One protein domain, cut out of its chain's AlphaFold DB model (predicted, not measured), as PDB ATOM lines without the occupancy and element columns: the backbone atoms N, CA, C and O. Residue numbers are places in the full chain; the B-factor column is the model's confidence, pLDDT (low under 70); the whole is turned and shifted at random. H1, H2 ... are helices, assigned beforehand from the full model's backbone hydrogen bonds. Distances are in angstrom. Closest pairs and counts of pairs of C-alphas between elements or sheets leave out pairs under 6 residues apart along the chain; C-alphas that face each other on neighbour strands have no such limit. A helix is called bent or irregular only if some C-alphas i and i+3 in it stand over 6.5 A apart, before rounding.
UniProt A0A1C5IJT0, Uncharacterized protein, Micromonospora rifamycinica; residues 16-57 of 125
ATOM      1  N   PHE A  16      29.534 -44.508 -29.595       90.50
ATOM      2  CA  PHE A  16      29.609 -43.707 -30.820       90.50
ATOM      3  C   PHE A  16      28.485 -44.033 -31.819       90.50
ATOM      4  O   PHE A  16      27.766 -43.137 -32.261       90.50
ATOM      5  N   ILE A  17      28.275 -45.314 -32.143       89.31
ATOM      6  CA  ILE A  17      27.221 -45.731 -33.080       89.31
ATOM      7  C   ILE A  17      25.831 -45.311 -32.582       89.31
ATOM      8  O   ILE A  17      25.016 -44.811 -33.358       89.31
ATOM      9  N   ASP A  18      25.555 -45.484 -31.294       88.94
ATOM     10  CA  ASP A  18      24.303 -45.084 -30.659       88.94
ATOM     11  C   ASP A  18      24.071 -43.564 -30.711       88.94
ATOM     12  O   ASP A  18      22.935 -43.125 -30.936       88.94
ATOM     13  N   ASP A  19      25.119 -42.763 -30.531       89.56
ATOM     14  CA  ASP A  19      25.056 -41.305 -30.630       89.56
ATOM     15  C   ASP A  19      24.850 -40.838 -32.072       89.56
ATOM     16  O   ASP A  19      24.018 -39.960 -32.317       89.56
ATOM     17  N   VAL A  20      25.497 -41.485 -33.045       89.06
ATOM     18  CA  VAL A  20      25.253 -41.225 -34.471       89.06
ATOM     19  C   VAL A  20      23.813 -41.570 -34.855       89.06
ATOM     20  O   VAL A  20      23.140 -40.790 -35.532       89.06
ATOM     21  N   LEU A  21      23.283 -42.703 -34.386       85.62
ATOM     22  CA  LEU A  21      21.898 -43.107 -34.657       85.62
ATOM     23  C   LEU A  21      20.865 -42.151 -34.043       85.62
ATOM     24  O   LEU A  21      19.769 -42.003 -34.590       85.62
ATOM     25  N   ARG A  22      21.205 -41.501 -32.925       85.88
ATOM     26  CA  ARG A  22      20.378 -40.477 -32.266       85.88
ATOM     27  C   ARG A  22      20.575 -39.074 -32.849       85.88
ATOM     28  O   ARG A  22      19.857 -38.167 -32.442       85.88
ATOM     29  N   GLY A  23      21.523 -38.890 -33.771       84.81
ATOM     30  CA  GLY A  23      21.888 -37.580 -34.314       84.81
ATOM     31  C   GLY A  23      22.621 -36.676 -33.317       84.81
ATOM     32  O   GLY A  23      22.641 -35.465 -33.505       84.81
ATOM     33  N   LYS A  24      23.190 -37.250 -32.248       87.56
ATOM     34  CA  LYS A  24      24.021 -36.542 -31.260       87.56
ATOM     35  C   LYS A  24      25.476 -36.402 -31.709       87.56
ATOM     36  O   LYS A  24      26.156 -35.498 -31.241       87.56
ATOM     37  N   ALA A  25      25.926 -37.292 -32.592       89.88
ATOM     38  CA  ALA A  25      27.255 -37.275 -33.184       89.88
ATOM     39  C   ALA A  25      27.180 -37.473 -34.704       89.88
ATOM     40  O   ALA A  25      26.224 -38.053 -35.229       89.88
ATOM     41  N   THR A  26      28.199 -37.014 -35.420       88.25
ATOM     42  CA  THR A  26      28.393 -37.278 -36.850       88.25
ATOM     43  C   THR A  26      29.499 -38.303 -37.076       88.25
ATOM     44  O   THR A  26      30.355 -38.494 -36.221       88.25
ATOM     45  N   LEU A  27      29.512 -38.944 -38.252       86.94
ATOM     46  CA  LEU A  27      30.524 -39.955 -38.606       86.94
ATOM     47  C   LEU A  27      31.968 -39.443 -38.487       86.94
ATOM     48  O   LEU A  27      32.854 -40.213 -38.144       86.94
ATOM     49  N   ASP A  28      32.170 -38.156 -38.763       88.25
ATOM     50  CA  ASP A  28      33.460 -37.461 -38.702       88.25
ATOM     51  C   ASP A  28      34.009 -37.332 -37.272       88.25
ATOM     52  O   ASP A  28      35.209 -37.286 -37.062       88.25
ATOM     53  N   GLN A  29      33.136 -37.378 -36.261       90.81
ATOM     54  CA  GLN A  29      33.532 -37.269 -34.853       90.81
ATOM     55  C   GLN A  29      34.053 -38.593 -34.284       90.81
ATOM     56  O   GLN A  29      34.182 -38.731 -33.073       90.81
ATOM     57  N   ILE A  30      34.302 -39.602 -35.122       90.81
ATOM     58  CA  ILE A  30      34.850 -40.874 -34.648       90.81
ATOM     59  C   ILE A  30      36.222 -40.679 -33.996       90.81
ATOM     60  O   ILE A  30      36.479 -41.294 -32.963       90.81
ATOM     61  N   ASP A  31      37.041 -39.772 -34.532       91.25
ATOM     62  CA  ASP A  31      38.363 -39.451 -33.991       91.25
ATOM     63  C   ASP A  31      38.247 -38.824 -32.589       91.25
ATOM     64  O   ASP A  31      38.905 -39.287 -31.663       91.25
ATOM     65  N   ASP A  32      37.285 -37.914 -32.370       91.69
ATOM     66  CA  ASP A  32      37.002 -37.353 -31.037       91.69
ATOM     67  C   ASP A  32      36.647 -38.441 -30.005       91.69
ATOM     68  O   ASP A  32      36.934 -38.316 -28.814       91.69
ATOM     69  N   TYR A  33      35.955 -39.505 -30.428       91.56
ATOM     70  CA  TYR A  33      35.605 -40.617 -29.541       91.56
ATOM     71  C   TYR A  33      36.814 -41.513 -29.260       91.56
ATOM     72  O   TYR A  33      36.943 -42.014 -28.144       91.56
ATOM     73  N   ILE A  34      37.698 -41.705 -30.236       91.50
ATOM     74  CA  ILE A  34      38.949 -42.445 -30.054       91.50
ATOM     75  C   ILE A  34      39.854 -41.704 -29.068       91.50
ATOM     76  O   ILE A  34      40.349 -42.327 -28.129       91.50
ATOM     77  N   ASP A  35      39.975 -40.384 -29.203       92.75
ATOM     78  CA  ASP A  35      40.734 -39.543 -28.275       92.75
ATOM     79  C   ASP A  35      40.163 -39.629 -26.856       92.75
ATOM     80  O   ASP A  35      40.890 -39.889 -25.903       92.75
ATOM     81  N   ARG A  36      38.833 -39.548 -26.698       89.94
ATOM     82  CA  ARG A  36      38.175 -39.737 -25.387       89.94
ATOM     83  C   ARG A  36      38.429 -41.105 -24.768       89.94
ATOM     84  O   ARG A  36      38.426 -41.212 -23.545       89.94
ATOM     85  N   TRP A  37      38.557 -42.148 -25.585       91.38
ATOM     86  CA  TRP A  37      38.887 -43.486 -25.105       91.38
ATOM     87  C   TRP A  37      40.362 -43.576 -24.691       91.38
ATOM     88  O   TRP A  37      40.654 -44.158 -23.650       91.38
ATOM     89  N   HIS A  38      41.272 -42.957 -25.449       89.81
ATOM     90  CA  HIS A  38      42.698 -42.884 -25.118       89.81
ATOM     91  C   HIS A  38      42.985 -42.062 -23.857       89.81
ATOM     92  O   HIS A  38      43.796 -42.479 -23.033       89.81
ATOM     93  N   ASP A  39      42.292 -40.937 -23.687       91.38
ATOM     94  CA  ASP A  39      42.438 -40.023 -22.549       91.38
ATOM     95  C   ASP A  39      41.529 -40.396 -21.366       91.38
ATOM     96  O   ASP A  39      41.396 -39.647 -20.390       91.38
ATOM     97  N   ALA A  40      40.860 -41.549 -21.443       87.81
ATOM     98  CA  ALA A  40      39.954 -42.004 -20.408       87.81
ATOM     99  C   ALA A  40      40.718 -42.233 -19.090       87.81
ATOM    100  O   ALA A  40      41.661 -43.025 -19.059       87.81
ATOM    101  N   PRO A  41      40.309 -41.605 -17.972       86.06
ATOM    102  CA  PRO A  41      41.002 -41.782 -16.703       86.06
ATOM    103  C   PRO A  41      40.880 -43.224 -16.200       86.06
ATOM    104  O   PRO A  41      39.852 -43.884 -16.408       86.06
ATOM    105  N   ASP A  42      41.907 -43.691 -15.490       83.56
ATOM    106  CA  ASP A  42      41.928 -45.017 -14.872       83.56
ATOM    107  C   ASP A  42      40.703 -45.225 -13.967       83.56
ATOM    108  O   ASP A  42      40.333 -44.370 -13.161       83.56
ATOM    109  N   GLY A  43      40.040 -46.373 -14.118       79.12
ATOM    110  CA  GLY A  43      38.801 -46.694 -13.399       79.12
ATOM    111  C   GLY A  43      37.524 -46.117 -14.024       79.12
ATOM    112  O   GLY A  43      36.428 -46.389 -13.529       79.12
ATOM    113  N   SER A  44      37.623 -45.367 -15.125       81.00
ATOM    114  CA  SER A  44      36.454 -44.991 -15.922       81.00
ATOM    115  C   SER A  44      35.893 -46.189 -16.706       81.00
ATOM    116  O   SER A  44      36.620 -47.134 -17.037       81.00
ATOM    117  N   PRO A  45      34.593 -46.171 -17.057       78.19
ATOM    118  CA  PRO A  45      34.000 -47.225 -17.874       78.19
ATOM    119  C   PRO A  45      34.616 -47.312 -19.276       78.19
ATOM    120  O   PRO A  45      34.604 -48.395 -19.846       78.19
ATOM    121  N   ALA A  46      35.162 -46.213 -19.815       79.38
ATOM    122  CA  ALA A  46      35.847 -46.198 -21.108       79.38
ATOM    123  C   ALA A  46      37.220 -46.892 -21.044       79.38
ATOM    124  O   ALA A  46      37.514 -47.712 -21.905       79.38
ATOM    125  N   ALA A  47      37.993 -46.669 -19.973       81.44
ATOM    126  CA  ALA A  47      39.270 -47.354 -19.739       81.44
ATOM    127  C   ALA A  47      39.113 -48.861 -19.440       81.44
ATOM    128  O   ALA A  47      40.077 -49.619 -19.496       81.44
ATOM    129  N   SER A  48      37.896 -49.303 -19.106       84.00
ATOM    130  CA  SER A  48      37.590 -50.694 -18.741       84.00
ATOM    131  C   SER A  48      37.091 -51.555 -19.908       84.00
ATOM    132  O   SER A  48      36.765 -52.722 -19.691       84.00
ATOM    133  N   VAL A  49      36.964 -50.993 -21.114       87.81
ATOM    134  CA  VAL A  49      36.417 -51.684 -22.293       87.81
ATOM    135  C   VAL A  49      37.331 -51.526 -23.499       87.81
ATOM    136  O   VAL A  49      38.072 -50.549 -23.612       87.81
ATOM    137  N   GLU A  50      37.256 -52.473 -24.431       90.81
ATOM    138  CA  GLU A  50      37.994 -52.368 -25.687       90.81
ATOM    139  C   GLU A  50      37.400 -51.265 -26.581       90.81
ATOM    140  O   GLU A  50      36.193 -51.006 -26.561       90.81
ATOM    141  N   LEU A  51      38.230 -50.628 -27.420       91.00
ATOM    142  CA  LEU A  51      37.798 -49.523 -28.288       91.00
ATOM    143  C   LEU A  51      36.589 -49.897 -29.160       91.00
ATOM    144  O   LEU A  51      35.673 -49.099 -29.335       91.00
ATOM    145  N   HIS A  52      36.535 -51.127 -29.678       90.94
ATOM    146  CA  HIS A  52      35.393 -51.563 -30.482       90.94
ATOM    147  C   HIS A  52      34.085 -51.588 -29.673       90.94
ATOM    148  O   HIS A  52      33.035 -51.232 -30.207       90.94
ATOM    149  N   GLU A  53      34.132 -51.951 -28.388       89.56
ATOM    150  CA  GLU A  53      32.972 -51.910 -27.493       89.56
ATOM    151  C   GLU A  53      32.592 -50.470 -27.154       89.56
ATOM    152  O   GLU A  53      31.407 -50.130 -27.175       89.56
ATOM    153  N   PHE A  54      33.590 -49.611 -26.916       90.44
ATOM    154  CA  PHE A  54      33.387 -48.183 -26.676       90.44
ATOM    155  C   PHE A  54      32.729 -47.477 -27.871       90.44
ATOM    156  O   PHE A  54      31.827 -46.655 -27.704       90.44
ATOM    157  N   LEU A  55      33.117 -47.849 -29.092       91.38
ATOM    158  CA  LEU A  55      32.504 -47.352 -30.322       91.38
ATOM    159  C   LEU A  55      31.134 -47.992 -30.608       91.38
ATOM    160  O   LEU A  55      30.378 -47.468 -31.421       91.38
ATOM    161  N   GLY A  56      30.774 -49.092 -29.939       90.44
ATOM    162  CA  GLY A  56      29.510 -49.807 -30.161       90.44
ATOM    163  C   GLY A  56      29.525 -50.758 -31.357       90.44
ATOM    164  O   GLY A  56      28.471 -51.148 -31.872       90.44
ATOM    165  N   MET A  57      30.716 -51.140 -31.812       89.25
ATOM    166  CA  MET A  57      30.936 -52.038 -32.937       89.25
ATOM    167  C   MET A  57      31.172 -53.473 -32.466       89.25
ATOM    168  O   MET A  57      31.770 -53.737 -31.420       89.25
TER     169      MET A  57
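What this domain is: This is residues 16 to 57 of the 125 residues of an uncharacterized protein of Micromonospora rifamycinica (UniProt A0A1C5IJT0). One longer helix, H2, makes one side of a small elongated body, and two short helices, H1 and H3, come nearly end to end along the other side, the first residue of H1 close to the last residue of H3. The tight link from H1 to H2 closes one end, and the long link from H2 to H3, residues 39 to 50, folds the chain back at the other end. The printed part has 42 residues with three named helices, H1, H2 and H3 in that order along the chain, and no named strand; the class is all helix. It is compact, with a radius of gyration of the C-alphas of 10.2 A, and elongated, with spans of 29 by 15 by 14 A.

Where its parts are: H1 is residues 16 to 21, beginning with C-alpha 16 at (29.609, -43.707, -30.820), and measures 8.6 A from first to last C-alpha. H2 is residues 27 to 38, 18.4 A from first to last C-alpha, beginning with C-alpha 27 at (30.524, -39.955, -38.606). H2 is irregular: C-alphas 28 and 31 are 7.1 A apart, and its line is a rough one. H3 is residues 51 to 55, 6.1 A long by the same measure, and ends with C-alpha 55 at (32.504, -47.352, -30.322).

How they stand to each other: H1 and H2 form a helical hairpin, running opposite ways at a shallow tilt of 29 degrees. They only just touch, with 3 pairs of C-alphas within 8 A; the closest are those of Val 20 and Leu 27, 6.8 A apart. H2 touches H3 with residues 33 to 37 alone, and the closest C-alphas of the two helices are those of Trp 37 and Leu 51, 6.9 A apart. H1 and H3 only just touch, with 3 pairs of C-alphas within 8 A; the closest are those of Phe 16 and Leu 55, 4.7 A apart. In H1 and H3 every O i to N i+4 pair of the backbone is within hydrogen-bond range; in H2 it is 6 of 8.

The domain as a whole: The two C-alphas farthest apart in the domain are those of Gly 23 and Asp 42, 28.9 A, while the first and last printed C-alphas, Phe 16 and Met 57, are 8.7 A apart. The link from H1 to H2 is tight, with 5 residues between them. The link from H2 to H3 is long, with 12 residues, 39 to 50, whose C-alphas lie 8 to 16 A from the mean of all C-alphas. The printed part has no cut. Its mean pLDDT is 88.1, and no printed residue is under 70.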